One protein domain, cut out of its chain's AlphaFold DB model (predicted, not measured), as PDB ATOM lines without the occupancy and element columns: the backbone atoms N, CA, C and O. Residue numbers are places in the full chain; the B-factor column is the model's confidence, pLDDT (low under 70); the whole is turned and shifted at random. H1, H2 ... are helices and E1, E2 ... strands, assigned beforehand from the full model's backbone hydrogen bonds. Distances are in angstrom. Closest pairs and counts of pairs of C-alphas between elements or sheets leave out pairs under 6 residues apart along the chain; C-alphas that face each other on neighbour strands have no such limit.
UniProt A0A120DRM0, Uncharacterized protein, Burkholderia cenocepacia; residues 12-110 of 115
ATOM      1  N   ARG A  12      -6.907  61.732   4.185       96.69
ATOM      2  CA  ARG A  12      -7.194  60.434   4.799       96.69
ATOM      3  C   ARG A  12      -8.369  60.554   5.765       96.69
ATOM      4  O   ARG A  12      -8.376  61.425   6.632       96.69
ATOM      5  N   HIS A  13      -9.329  59.647   5.637       97.44
ATOM      6  CA  HIS A  13     -10.513  59.542   6.484       97.44
ATOM      7  C   HIS A  13     -10.543  58.170   7.140       97.44
ATOM      8  O   HIS A  13     -10.367  57.160   6.464       97.44
ATOM      9  N   GLU A  14     -10.797  58.127   8.442       97.56
ATOM     10  CA  GLU A  14     -10.863  56.886   9.213       97.56
ATOM     11  C   GLU A  14     -12.094  56.903  10.112       97.56
ATOM     12  O   GLU A  14     -12.362  57.896  10.797       97.56
ATOM     13  N   PHE A  15     -12.884  55.833  10.060       97.12
ATOM     14  CA  PHE A  15     -14.076  55.688  10.883       97.12
ATOM     15  C   PHE A  15     -14.560  54.244  10.957       97.12
ATOM     16  O   PHE A  15     -14.336  53.453  10.045       97.12
ATOM     17  N   SER A  16     -15.315  53.948  12.012       96.81
ATOM     18  CA  SER A  16     -15.982  52.660  12.196       96.81
ATOM     19  C   SER A  16     -17.493  52.810  12.018       96.81
ATOM     20  O   SER A  16     -18.088  53.824  12.404       96.81
ATOM     21  N   LEU A  17     -18.125  51.800  11.428       96.31
ATOM     22  CA  LEU A  17     -19.570  51.720  11.243       96.31
ATOM     23  C   LEU A  17     -20.125  50.501  11.971       96.31
ATOM     24  O   LEU A  17     -19.588  49.409  11.841       96.31
ATOM     25  N   HIS A  18     -21.239  50.678  12.678       96.00
ATOM     26  CA  HIS A  18     -22.043  49.547  13.133       96.00
ATOM     27  C   HIS A  18     -22.883  49.059  11.952       96.00
ATOM     28  O   HIS A  18     -23.649  49.836  11.378       96.00
ATOM     29  N   THR A  19     -22.715  47.794  11.580       94.75
ATOM     30  CA  THR A  19     -23.354  47.177  10.413       94.75
ATOM     31  C   THR A  19     -24.091  45.899  10.813       94.75
ATOM     32  O   THR A  19     -24.055  45.471  11.966       94.75
ATOM     33  N   ASN A  20     -24.750  45.254   9.851       93.94
ATOM     34  CA  ASN A  20     -25.406  43.964  10.057       93.94
ATOM     35  C   ASN A  20     -24.435  42.788  10.276       93.94
ATOM     36  O   ASN A  20     -24.900  41.717  10.653       93.94
ATOM     37  N   ILE A  21     -23.132  42.967  10.036       93.69
ATOM     38  CA  ILE A  21     -22.089  41.948  10.260       93.69
ATOM     39  C   ILE A  21     -21.153  42.318  11.419       93.69
ATOM     40  O   ILE A  21     -20.069  41.767  11.527       93.69
ATOM     41  N   GLY A  22     -21.538  43.279  12.264       94.75
ATOM     42  CA  GLY A  22     -20.687  43.808  13.332       94.75
ATOM     43  C   GLY A  22     -20.075  45.167  12.993       94.75
ATOM     44  O   GLY A  22     -20.595  45.909  12.149       94.75
ATOM     45  N   ILE A  23     -19.003  45.532  13.695       96.56
ATOM     46  CA  ILE A  23     -18.314  46.808  13.476       96.56
ATOM     47  C   ILE A  23     -17.345  46.652  12.305       96.56
ATOM     48  O   ILE A  23     -16.495  45.767  12.316       96.56
ATOM     49  N   VAL A  24     -17.481  47.521  11.305       97.00
ATOM     50  CA  VAL A  24     -16.592  47.579  10.142       97.00
ATOM     51  C   VAL A  24     -15.746  48.842  10.222       97.00
ATOM     52  O   VAL A  24     -16.285  49.954  10.200       97.00
ATOM     53  N   SER A  25     -14.429  48.672  10.285       96.94
ATOM     54  CA  SER A  25     -13.455  49.759  10.196       96.94
ATOM     55  C   SER A  25     -13.142  50.096   8.746       96.94
ATOM     56  O   SER A  25     -12.805  49.227   7.936       96.94
ATOM     57  N   ILE A  26     -13.229  51.387   8.432       97.81
ATOM     58  CA  ILE A  26     -13.065  51.930   7.089       97.81
ATOM     59  C   ILE A  26     -11.982  53.003   7.108       97.81
ATOM     60  O   ILE A  26     -12.056  53.971   7.869       97.81
ATOM     61  N   VAL A  27     -10.995  52.844   6.228       97.62
ATOM     62  CA  VAL A  27      -9.956  53.845   5.973       97.62
ATOM     63  C   VAL A  27      -9.956  54.183   4.492       97.62
ATOM     64  O   VAL A  27      -9.838  53.295   3.646       97.62
ATOM     65  N   LEU A  28     -10.082  55.473   4.185       97.69
ATOM     66  CA  LEU A  28     -10.193  55.989   2.827       97.69
ATOM     67  C   LEU A  28      -9.177  57.098   2.571       97.69
ATOM     68  O   LEU A  28      -9.057  58.016   3.379       97.69
ATOM     69  N   ASN A  29      -8.558  57.093   1.394       97.06
ATOM     70  CA  ASN A  29      -7.824  58.243   0.870       97.06
ATOM     71  C   ASN A  29      -8.637  58.940  -0.210       97.06
ATOM     72  O   ASN A  29      -8.942  58.366  -1.258       97.06
ATOM     73  N   GLN A  30      -8.982  60.195   0.040       95.12
ATOM     74  CA  GLN A  30      -9.755  61.008  -0.878       95.12
ATOM     75  C   GLN A  30      -8.859  61.691  -1.915       95.12
ATOM     76  O   GLN A  30      -7.926  62.419  -1.577       95.12
ATOM     77  N   HIS A  31      -9.234  61.533  -3.182       91.06
ATOM     78  CA  HIS A  31      -8.705  62.259  -4.327       91.06
ATOM     79  C   HIS A  31      -9.879  62.817  -5.151       91.06
ATOM     80  O   HIS A  31     -10.462  62.153  -6.016       91.06
ATOM     81  N   GLY A  32     -10.275  64.056  -4.848       88.81
ATOM     82  CA  GLY A  32     -11.482  64.666  -5.413       88.81
ATOM     83  C   GLY A  32     -12.756  63.967  -4.922       88.81
ATOM     84  O   GLY A  32     -13.026  63.950  -3.726       88.81
ATOM     85  N   ARG A  33     -13.544  63.409  -5.850       92.00
ATOM     86  CA  ARG A  33     -14.779  62.642  -5.561       92.00
ATOM     87  C   ARG A  33     -14.551  61.133  -5.438       92.00
ATOM     88  O   ARG A  33     -15.503  60.372  -5.277       92.00
ATOM     89  N   THR A  34     -13.304  60.706  -5.583       95.44
ATOM     90  CA  THR A  34     -12.899  59.309  -5.491       95.44
ATOM     91  C   THR A  34     -12.242  59.072  -4.140       95.44
ATOM     92  O   THR A  34     -11.437  59.882  -3.689       95.44
ATOM     93  N   PHE A  35     -12.580  57.956  -3.514       97.06
ATOM     94  CA  PHE A  35     -12.070  57.507  -2.231       97.06
ATOM     95  C   PHE A  35     -11.445  56.132  -2.440       97.06
ATOM     96  O   PHE A  35     -12.155  55.154  -2.664       97.06
ATOM     97  N   ARG A  36     -10.117  56.050  -2.406       97.25
ATOM     98  CA  ARG A  36      -9.419  54.761  -2.422       97.25
ATOM     99  C   ARG A  36      -9.573  54.103  -1.065       97.25
ATOM    100  O   ARG A  36      -9.373  54.769  -0.052       97.25
ATOM    101  N   VAL A  37      -9.916  52.825  -1.050       97.38
ATOM    102  CA  VAL A  37     -10.096  52.058   0.180       97.38
ATOM    103  C   VAL A  37      -8.746  51.486   0.595       97.38
ATOM    104  O   VAL A  37      -8.191  50.639  -0.097       97.38
ATOM    105  N   GLU A  38      -8.199  51.968   1.710       96.62
ATOM    106  CA  GLU A  38      -7.014  51.363   2.337       96.62
ATOM    107  C   GLU A  38      -7.400  50.210   3.261       96.62
ATOM    108  O   GLU A  38      -6.640  49.258   3.429       96.62
ATOM    109  N   ARG A  39      -8.572  50.315   3.896       96.00
ATOM    110  CA  ARG A  39      -9.088  49.315   4.826       96.00
ATOM    111  C   ARG A  39     -10.602  49.252   4.737       96.00
ATOM    112  O   ARG A  39     -11.270  50.284   4.798       96.00
ATOM    113  N   LEU A  40     -11.108  48.030   4.648       96.19
ATOM    114  CA  LEU A  40     -12.510  47.674   4.799       96.19
ATOM    115  C   LEU A  40     -12.540  46.288   5.444       96.19
ATOM    116  O   LEU A  40     -12.384  45.286   4.755       96.19
ATOM    117  N   GLN A  41     -12.651  46.246   6.767       95.50
ATOM    118  CA  GLN A  41     -12.532  45.004   7.534       95.50
ATOM    119  C   GLN A  41     -13.479  45.017   8.729       95.50
ATOM    120  O   GLN A  41     -13.821  46.088   9.234       95.50
ATOM    121  N   ARG A  42     -13.867  43.833   9.199       95.06
ATOM    122  CA  ARG A  42     -14.534  43.683  10.493       95.06
ATOM    123  C   ARG A  42     -13.520  43.843  11.627       95.06
ATOM    124  O   ARG A  42     -12.367  43.445  11.486       95.06
ATOM    125  N   ASP A  43     -13.945  44.436  12.737       93.38
ATOM    126  CA  ASP A  43     -13.072  44.641  13.902       93.38
ATOM    127  C   ASP A  43     -12.872  43.357  14.718       93.38
ATOM    128  O   ASP A  43     -11.830  43.185  15.347       93.38
ATOM    129  N   ASP A  44     -13.866  42.467  14.716       92.56
ATOM    130  CA  ASP A  44     -13.877  41.203  15.459       92.56
ATOM    131  C   ASP A  44     -13.311  40.015  14.666       92.56
ATOM    132  O   ASP A  44     -12.832  39.060  15.270       92.56
ATOM    133  N   GLU A  45     -13.332  40.097  13.336       90.56
ATOM    134  CA  GLU A  45     -12.800  39.095  12.401       90.56
ATOM    135  C   GLU A  45     -12.015  39.795  11.271       90.56
ATOM    136  O   GLU A  45     -12.506  39.906  10.142       90.56
ATOM    137  N   PRO A  46     -10.821  40.346  11.552       87.44
ATOM    138  CA  PRO A  46     -10.049  41.112  10.573       87.44
ATOM    139  C   PRO A  46      -9.559  40.281   9.375       87.44
ATOM    140  O   PRO A  46      -9.247  40.847   8.330       87.44
ATOM    141  N   GLU A  47      -9.489  38.958   9.514       87.19
ATOM    142  CA  GLU A  47      -9.163  38.005   8.449       87.19
ATOM    143  C   GLU A  47     -10.318  37.752   7.468       87.19
ATOM    144  O   GLU A  47     -10.081  37.304   6.344       87.19
ATOM    145  N   SER A  48     -11.559  38.061   7.861       87.25
ATOM    146  CA  SER A  48     -12.729  37.902   7.000       87.25
ATOM    147  C   SER A  48     -12.727  38.954   5.891       87.25
ATOM    148  O   SER A  48     -12.583  40.157   6.126       87.25
ATOM    149  N   CYS A  49     -12.964  38.519   4.656       88.19
ATOM    150  CA  CYS A  49     -13.195  39.437   3.552       88.19
ATOM    151  C   CYS A  49     -14.542  40.140   3.732       88.19
ATOM    152  O   CYS A  49     -15.521  39.516   4.139       88.19
ATOM    153  N   VAL A  50     -14.605  41.435   3.408       93.00
ATOM    154  CA  VAL A  50     -15.815  42.257   3.534       93.00
ATOM    155  C   VAL A  50     -16.221  42.801   2.170       93.00
ATOM    156  O   VAL A  50     -15.408  43.348   1.428       93.00
ATOM    157  N   GLY A  51     -17.508  42.685   1.861       94.06
ATOM    158  CA  GLY A  51     -18.133  43.261   0.681       94.06
ATOM    159  C   GLY A  51     -19.522  43.802   0.990       94.06
ATOM    160  O   GLY A  51     -19.879  44.084   2.138       94.06
ATOM    161  N   PHE A  52     -20.327  43.937  -0.053       94.69
ATOM    162  CA  PHE A  52     -21.682  44.454   0.020       94.69
ATOM    163  C   PHE A  52     -22.676  43.349  -0.299       94.69
ATOM    164  O   PHE A  52     -22.488  42.580  -1.236       94.69
ATOM    165  N   HIS A  53     -23.781  43.308   0.436       93.00
ATOM    166  CA  HIS A  53     -24.934  42.522   0.033       93.00
ATOM    167  C   HIS A  53     -25.837  43.428  -0.818       93.00
ATOM    168  O   HIS A  53     -26.446  44.351  -0.262       93.00
ATOM    169  N   PRO A  54     -25.978  43.197  -2.140       90.31
ATOM    170  CA  PRO A  54     -26.726  44.080  -3.033       90.31
ATOM    171  C   PRO A  54     -28.239  43.868  -2.868       90.31
ATOM    172  O   PRO A  54     -28.913  43.306  -3.722       90.31
ATOM    173  N   SER A  55     -28.778  44.267  -1.718       86.62
ATOM    174  CA  SER A  55     -30.197  44.149  -1.393       86.62
ATOM    175  C   SER A  55     -30.754  45.484  -0.927       86.62
ATOM    176  O   SER A  55     -30.138  46.177  -0.120       86.62
ATOM    177  N   GLY A  56     -31.945  45.817  -1.416       84.06
ATOM    178  CA  GLY A  56     -32.663  47.032  -1.055       84.06
ATOM    179  C   GLY A  56     -33.068  47.869  -2.270       84.06
ATOM    180  O   GLY A  56     -32.577  47.656  -3.380       84.06
ATOM    181  N   PRO A  57     -33.998  48.815  -2.076       84.25
ATOM    182  CA  PRO A  57     -34.471  49.678  -3.149       84.25
ATOM    183  C   PRO A  57     -33.346  50.587  -3.658       84.25
ATOM    184  O   PRO A  57     -32.640  51.215  -2.869       84.25
ATOM    185  N   GLY A  58     -33.201  50.678  -4.982       90.06
ATOM    186  CA  GLY A  58     -32.217  51.555  -5.622       90.06
ATOM    187  C   GLY A  58     -30.758  51.104  -5.480       90.06
ATOM    188  O   GLY A  58     -29.866  51.913  -5.731       90.06
ATOM    189  N   ILE A  59     -30.516  49.851  -5.078       94.31
ATOM    190  CA  ILE A  59     -29.187  49.230  -5.069       94.31
ATOM    191  C   ILE A  59     -29.054  48.330  -6.298       94.31
ATOM    192  O   ILE A  59     -29.845  47.413  -6.499       94.31
ATOM    193  N   GLU A  60     -28.035  48.594  -7.107       94.75
ATOM    194  CA  GLU A  60     -27.671  47.814  -8.290       94.75
ATOM    195  C   GLU A  60     -26.357  47.073  -8.012       94.75
ATOM    196  O   GLU A  60     -25.370  47.688  -7.597       94.75
ATOM    197  N   ASN A  61     -26.330  45.756  -8.233       93.44
ATOM    198  CA  ASN A  61     -25.091  44.979  -8.216       93.44
ATOM    199  C   ASN A  61     -24.310  45.240  -9.511       93.44
ATOM    200  O   ASN A  61     -24.864  45.061 -10.593       93.44
ATOM    201  N   LEU A  62     -23.038  45.633  -9.410       92.56
ATOM    202  CA  LEU A  62     -22.171  45.845 -10.574       92.56
ATOM    203  C   LEU A  62     -21.266  44.646 -10.889       92.56
ATOM    204  O   LEU A  62     -20.597  44.661 -11.920       92.56
ATOM    205  N   ASP A  63     -21.279  43.613 -10.048       85.44
ATOM    206  CA  ASP A  63     -20.453  42.410 -10.176       85.44
ATOM    207  C   ASP A  63     -21.284  41.212 -10.639       85.44
ATOM    208  O   ASP A  63     -21.293  40.148 -10.024       85.44
ATOM    209  N   THR A  64     -22.020  41.376 -11.734       68.31
ATOM    210  CA  THR A  64     -22.952  40.354 -12.242       68.31
ATOM    211  C   THR A  64     -22.269  39.112 -12.834       68.31
ATOM    212  O   THR A  64     -22.951  38.273 -13.407       68.31
ATOM    213  N   THR A  65     -20.940  39.010 -12.759       70.50
ATOM    214  CA  THR A  65     -20.146  37.879 -13.274       70.50
ATOM    215  C   THR A  65     -19.092  37.401 -12.269       70.50
ATOM    216  O   THR A  65     -18.077  36.841 -12.674       70.50
ATOM    217  N   SER A  66     -19.242  37.729 -10.982       70.50
ATOM    218  CA  SER A  66     -18.271  37.355  -9.951       70.50
ATOM    219  C   SER A  66     -18.680  36.056  -9.262       70.50
ATOM    220  O   SER A  66     -19.772  35.983  -8.701       70.50
ATOM    221  N   ASP A  67     -17.760  35.091  -9.195       73.06
ATOM    222  CA  ASP A  67     -17.934  33.843  -8.438       73.06
ATOM    223  C   ASP A  67     -18.314  34.106  -6.968       73.06
ATOM    224  O   ASP A  67     -19.096  33.369  -6.373       73.06
ATOM    225  N   ALA A  68     -17.811  35.196  -6.375       72.38
ATOM    226  CA  ALA A  68     -18.144  35.571  -5.001       72.38
ATOM    227  C   ALA A  68     -19.630  35.936  -4.838       72.38
ATOM    228  O   ALA A  68     -20.235  35.648  -3.801       72.38
ATOM    229  N   TYR A  69     -20.234  36.537  -5.867       80.00
ATOM    230  CA  TYR A  69     -21.661  36.824  -5.862       80.00
ATOM    231  C   TYR A  69     -22.479  35.549  -6.058       80.00
ATOM    232  O   TYR A  69     -23.435  35.331  -5.318       80.00
ATOM    233  N   ASP A  70     -22.077  34.688  -6.991       77.31
ATOM    234  CA  ASP A  70     -22.810  33.457  -7.296       77.31
ATOM    235  C   ASP A  70     -22.793  32.459  -6.128       77.31
ATOM    236  O   ASP A  70     -23.791  31.782  -5.880       77.31
ATOM    237  N   VAL A  71     -21.689  32.393  -5.375       76.19
ATOM    238  CA  VAL A  71     -21.530  31.444  -4.261       76.19
ATOM    239  C   VAL A  71     -22.006  32.021  -2.922       76.19
ATOM    240  O   VAL A  71     -22.646  31.310  -2.148       76.19
ATOM    241  N   PHE A  72     -21.739  33.301  -2.633       76.81
ATOM    242  CA  PHE A  72     -21.994  33.892  -1.306       76.81
ATOM    243  C   PHE A  72     -23.035  35.017  -1.304       76.81
ATOM    244  O   PHE A  72     -23.375  35.536  -0.240       76.81
ATOM    245  N   GLY A  73     -23.535  35.439  -2.469       82.81
ATOM    246  CA  GLY A  73     -24.386  36.626  -2.585       82.81
ATOM    247  C   GLY A  73     -23.647  37.932  -2.266       82.81
ATOM    248  O   GLY A  73     -24.282  38.937  -1.935       82.81
ATOM    249  N   ILE A  74     -22.310  37.925  -2.340       88.69
ATOM    250  CA  ILE A  74     -21.457  39.058  -1.980       88.69
ATOM    251  C   ILE A  74     -20.994  39.779  -3.237       88.69
ATOM    252  O   ILE A  74     -20.402  39.197  -4.135       88.69
ATOM    253  N   SER A  75     -21.243  41.079  -3.272       92.19
ATOM    254  CA  SER A  75     -20.754  41.971  -4.310       92.19
ATOM    255  C   SER A  75     -19.559  42.764  -3.788       92.19
ATOM    256  O   SER A  75     -19.597  43.338  -2.697       92.19
ATOM    257  N   THR A  76     -18.491  42.837  -4.573       92.25
ATOM    258  CA  THR A  76     -17.371  43.751  -4.328       92.25
ATOM    259  C   THR A  76     -17.689  45.175  -4.774       92.25
ATOM    260  O   THR A  76     -16.976  46.105  -4.389       92.25
ATOM    261  N   ARG A  77     -18.765  45.374  -5.550       94.88
ATOM    262  CA  ARG A  77     -19.133  46.663  -6.116       94.88
ATOM    263  C   ARG A  77     -20.635  46.830  -6.349       94.88
ATOM    264  O   ARG A  77     -21.254  46.153  -7.167       94.88
ATOM    265  N   ILE A  78     -21.204  47.857  -5.727       95.94
ATOM    266  CA  ILE A  78     -22.611  48.236  -5.888       95.94
ATOM    267  C   ILE A  78     -22.760  49.695  -6.317       95.94
ATOM    268  O   ILE A  78     -21.892  50.539  -6.070       95.94
ATOM    269  N   ARG A  79     -23.889  50.012  -6.947       97.00
ATOM    270  CA  ARG A  79     -24.314  51.382  -7.240       97.00
ATOM    271  C   ARG A  79     -25.571  51.722  -6.454       97.00
ATOM    272  O   ARG A  79     -26.478  50.910  -6.316       97.00
ATOM    273  N   THR A  80     -25.597  52.947  -5.955       95.56
ATOM    274  CA  THR A  80     -26.758  53.620  -5.365       95.56
ATOM    275  C   THR A  80     -27.066  54.872  -6.189       95.56
ATOM    276  O   THR A  80     -26.288  55.229  -7.077       95.56
ATOM    277  N   ALA A  81     -28.158  55.577  -5.887       93.38
ATOM    278  CA  ALA A  81     -28.479  56.843  -6.554       93.38
ATOM    279  C   ALA A  81     -27.341  57.884  -6.460       93.38
ATOM    280  O   ALA A  81     -27.090  58.610  -7.420       93.38
ATOM    281  N   ASP A  82     -26.624  57.908  -5.332       94.00
ATOM    282  CA  ASP A  82     -25.692  58.990  -4.987       94.00
ATOM    283  C   ASP A  82     -24.215  58.558  -4.957       94.00
ATOM    284  O   ASP A  82     -23.316  59.399  -4.862       94.00
ATOM    285  N   ALA A  83     -23.940  57.254  -5.029       96.50
ATOM    286  CA  ALA A  83     -22.586  56.722  -4.947       96.50
ATOM    287  C   ALA A  83     -22.399  55.393  -5.680       96.50
ATOM    288  O   ALA A  83     -23.308  54.567  -5.766       96.50
ATOM    289  N   THR A  84     -21.159  55.160  -6.099       97.44
ATOM    290  CA  THR A  84     -20.653  53.827  -6.442       97.44
ATOM    291  C   THR A  84     -19.759  53.373  -5.300       97.44
ATOM    292  O   THR A  84     -18.795  54.065  -4.973       97.44
ATOM    293  N   LEU A  85     -20.059  52.229  -4.698       97.50
ATOM    294  CA  LEU A  85     -19.279  51.660  -3.605       97.50
ATOM    295  C   LEU A  85     -18.531  50.444  -4.125       97.50
ATOM    296  O   LEU A  85     -19.150  49.558  -4.704       97.50
ATOM    297  N   GLY A  86     -17.221  50.415  -3.934       95.94
ATOM    298  CA  GLY A  86     -16.369  49.274  -4.230       95.94
ATOM    299  C   GLY A  86     -15.452  48.982  -3.050       95.94
ATOM    300  O   GLY A  86     -15.124  49.888  -2.282       95.94
ATOM    301  N   THR A  87     -15.033  47.728  -2.904       94.69
ATOM    302  CA  THR A  87     -14.127  47.298  -1.823       94.69
ATOM    303  C   THR A  87     -12.708  47.859  -1.966       94.69
ATOM    304  O   THR A  87     -11.977  47.902  -0.986       94.69
ATOM    305  N   SER A  88     -12.328  48.340  -3.156       95.38
ATOM    306  CA  SER A  88     -11.042  49.003  -3.439       95.38
ATOM    307  C   SER A  88     -11.170  50.502  -3.738       95.38
ATOM    308  O   SER A  88     -10.243  51.278  -3.496       95.38
ATOM    309  N   GLU A  89     -12.323  50.939  -4.246       97.19
ATOM    310  CA  GLU A  89     -12.588  52.332  -4.598       97.19
ATOM    311  C   GLU A  89     -14.070  52.670  -4.426       97.19
ATOM    312  O   GLU A  89     -14.949  51.960  -4.913       97.19
ATOM    313  N   MET A  90     -14.350  53.808  -3.796       97.88
ATOM    314  CA  MET A  90     -15.686  54.382  -3.669       97.88
ATOM    315  C   MET A  90     -15.742  55.751  -4.351       97.88
ATOM    316  O   MET A  90     -14.756  56.487  -4.411       97.88
ATOM    317  N   ARG A  91     -16.917  56.131  -4.848       97.56
ATOM    318  CA  ARG A  91     -17.166  57.436  -5.460       97.56
ATOM    319  C   ARG A  91     -18.437  58.043  -4.892       97.56
ATOM    320  O   ARG A  91     -19.497  57.437  -5.004       97.56
ATOM    321  N   ALA A  92     -18.321  59.248  -4.347       96.56
ATOM    322  CA  ALA A  92     -19.420  60.025  -3.777       96.56
ATOM    323  C   ALA A  92     -19.130  61.529  -3.922       96.56
ATOM    324  O   ALA A  92     -18.046  61.921  -4.358       96.56
ATOM    325  N   TYR A  93     -20.097  62.384  -3.584       94.31
ATOM    326  CA  TYR A  93     -19.901  63.836  -3.643       94.31
ATOM    327  C   TYR A  93     -18.876  64.326  -2.607       94.31
ATOM    328  O   TYR A  93     -17.960  65.071  -2.956       94.31
ATOM    329  N   ASP A  94     -19.002  63.850  -1.367       94.88
ATOM    330  CA  ASP A  94     -18.117  64.127  -0.234       94.88
ATOM    331  C   ASP A  94     -18.114  62.954   0.769       94.88
ATOM    332  O   ASP A  94     -18.811  61.948   0.584       94.88
ATOM    333  N   ILE A  95     -17.288  63.066   1.817       95.56
ATOM    334  CA  ILE A  95     -17.114  62.012   2.825       95.56
ATOM    335  C   ILE A  95     -18.363  61.812   3.694       95.56
ATOM    336  O   ILE A  95     -18.673  60.681   4.064       95.56
ATOM    337  N   ASP A  96     -19.105  62.876   4.004       95.75
ATOM    338  CA  ASP A  96     -20.283  62.788   4.871       95.75
ATOM    339  C   ASP A  96     -21.443  62.093   4.155       95.75
ATOM    340  O   ASP A  96     -22.087  61.204   4.720       95.75
ATOM    341  N   SER A  97     -21.640  62.403   2.873       95.31
ATOM    342  CA  SER A  97     -22.566  61.700   1.986       95.31
ATOM    343  C   SER A  97     -22.189  60.226   1.877       95.31
ATOM    344  O   SER A  97     -23.043  59.356   2.056       95.31
ATOM    345  N   LEU A  98     -20.903  59.925   1.661       96.94
ATOM    346  CA  LEU A  98     -20.418  58.547   1.602       96.94
ATOM    347  C   LEU A  98     -20.715  57.789   2.904       96.94
ATOM    348  O   LEU A  98     -21.251  56.684   2.863       96.94
ATOM    349  N   ARG A  99     -20.444  58.394   4.066       96.25
ATOM    350  CA  ARG A  99     -20.740  57.806   5.383       96.25
ATOM    351  C   ARG A  99     -22.229  57.540   5.580       96.25
ATOM    352  O   ARG A  99     -22.592  56.499   6.125       96.25
ATOM    353  N   LEU A 100     -23.100  58.454   5.153       95.19
ATOM    354  CA  LEU A 100     -24.551  58.271   5.237       95.19
ATOM    355  C   LEU A 100     -25.040  57.123   4.353       95.19
ATOM    356  O   LEU A 100     -25.923  56.376   4.771       95.19
ATOM    357  N   ILE A 101     -24.473  56.970   3.157       95.44
ATOM    358  CA  ILE A 101     -24.807  55.872   2.246       95.44
ATOM    359  C   ILE A 101     -24.310  54.545   2.823       95.44
ATOM    360  O   ILE A 101     -25.083  53.594   2.901       95.44
ATOM    361  N   LEU A 102     -23.066  54.491   3.311       96.00
ATOM    362  CA  LEU A 102     -22.497  53.286   3.920       96.00
ATOM    363  C   LEU A 102     -23.309  52.802   5.134       96.00
ATOM    364  O   LEU A 102     -23.440  51.604   5.336       96.00
ATOM    365  N   LYS A 103     -23.932  53.702   5.906       94.25
ATOM    366  CA  LYS A 103     -24.846  53.323   7.004       94.25
ATOM    367  C   LYS A 103     -26.157  52.672   6.542       94.25
ATOM    368  O   LYS A 103     -26.856  52.089   7.364       94.25
ATOM    369  N   LYS A 104     -26.533  52.829   5.271       92.81
ATOM    370  CA  LYS A 104     -27.805  52.338   4.713       92.81
ATOM    371  C   LYS A 104     -27.649  51.045   3.918       92.81
ATOM    372  O   LYS A 104     -28.641  50.351   3.714       92.81
ATOM    373  N   VAL A 105     -26.443  50.741   3.439       94.50
ATOM    374  CA  VAL A 105     -26.182  49.501   2.700       94.50
ATOM    375  C   VAL A 105     -25.954  48.343   3.660       94.50
ATOM    376  O   VAL A 105     -25.505  48.527   4.791       94.50
ATOM    377  N   LYS A 106     -26.263  47.133   3.199       94.75
ATOM    378  CA  LYS A 106     -25.911  45.917   3.925       94.75
ATOM    379  C   LYS A 106     -24.516  45.464   3.525       94.75
ATOM    380  O   LYS A 106     -24.188  45.421   2.339       94.75
ATOM    381  N   PHE A 107     -23.730  45.087   4.518       94.56
ATOM    382  CA  PHE A 107     -22.433  44.458   4.325       94.56
ATOM    383  C   PHE A 107     -22.586  42.942   4.375       94.56
ATOM    384  O   PHE A 107     -23.548  42.414   4.940       94.56
ATOM    385  N   ALA A 108     -21.631  42.247   3.783       92.25
ATOM    386  CA  ALA A 108     -21.481  40.810   3.922       92.25
ATOM    387  C   ALA A 108     -20.007  40.488   4.159       92.25
ATOM    388  O   ALA A 108     -19.136  41.236   3.713       92.25
ATOM    389  N   SER A 109     -19.742  39.392   4.860       90.88
ATOM    390  CA  SER A 109     -18.387  38.887   5.054       90.88
ATOM    391  C   SER A 109     -18.299  37.408   4.735       90.88
ATOM    392  O   SER A 109     -19.263  36.676   4.955       90.88
ATOM    393  N   TRP A 110     -17.136  36.975   4.259       85.25
ATOM    394  CA  TRP A 110     -16.829  35.565   4.053       85.25
ATOM    395  C   TRP A 110     -15.388  35.267   4.460       85.25
ATOM    396  O   TRP A 110     -14.518  36.136   4.395       85.25
TER     397      TRP A 110
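What this domain is: This is residues 12 to 110 of the 115 residues of an uncharacterized protein of Burkholderia cenocepacia (UniProt A0A120DRM0). This is a small, loosely closed barrel: the long strands E1, E2 and E3 make a strongly twisted, curled wall, E7, E6 and E5 carry the ring on, and the pair E4 and E8 closes it back towards E1. H2 covers the opening between E1 and E7, and H1 lies far out at one end, by E4 and E8. The printed part has 99 residues, in the order E1 E2 E3 E4 H1 E5 E6 E7 H2 E8, and its class is mixed, helices and strands. The sheets, E1 - E2 - E3 - E7, E4 - E8 and E5 - E6, are antiparallel. The whole is compact, with a radius of gyration of the C-alphas of 12.4 A, and spans 34 by 30 by 19 A.

How they stand to each other: Start with E1, residues 12 to 19, E2, residues 22 to 31, and E3, residues 34 to 42: they form a meander, each strand the antiparallel neighbour of the one before. Look for N 15 and O 26, 3.0 A apart, between E1 and E2, and N 29 and O 36, 2.9 A apart, between E2 and E3. E3 bends by 60 degrees at residue 38; beside its residues 34 to 37 is edge strand E7, residues 89 to 91, with N 35 and O 90 2.8 A apart. This sheet and the pair E4, residues 49 to 53, and E8, residues 106 to 110, form a sandwich, two sheets face to face, their strands at 80 degrees; N 51 and O 108 are 2.9 A apart. The closest C-alphas of E1 and E8 are those of Thr 19 and Phe 107, 6.7 A apart. In the hairpin of E5, residues 77 to 79, and E6, residues 84 to 86, N 78 and O 85 are 2.9 A apart. The closest C-alphas of E6 and E7 are those of Thr 84 and Arg 91, 5.1 A apart; those of E4 and E5 are Phe 52 and Arg 77, 7.0 A apart. H2, residues 95 to 102, is on the four-stranded sheet at a height of 6.7 A, over none of its strands; its C-alpha closest to E1 is that of Ile 95, 7.9 A from His 13's. H1, residues 67 to 72, is not on that sheet; its Phe 72 and Trp 110 of E8 have the closest C-alphas, 7.6 A apart. In H1 and H2 every O i to N i+4 pair is within hydrogen-bond range.

Where its parts are: Find C-alpha 12 at (-7.194, 60.434, 4.799); E1 runs 21.6 A from there. E2 is 28.2 A long and E3 22.4 A; E4 is 12.6 A. H2 runs 10.3 A from C-alpha 95 at (-17.114, 62.012, 2.825), and E8 runs 13.8 A to C-alpha 110 at (-16.829, 35.565, 4.053).

The domain as a whole: The C-alphas farthest apart, of Gly 32 and Val 71, are 34.7 A apart. The printed part has no cut; its long link, E4 to H1, has 13 residues, 54 to 66, of which 60 to 61 pair with 78 to 79 of E5. Mean pLDDT of the printed part is 92.1; residue 64 is under 70.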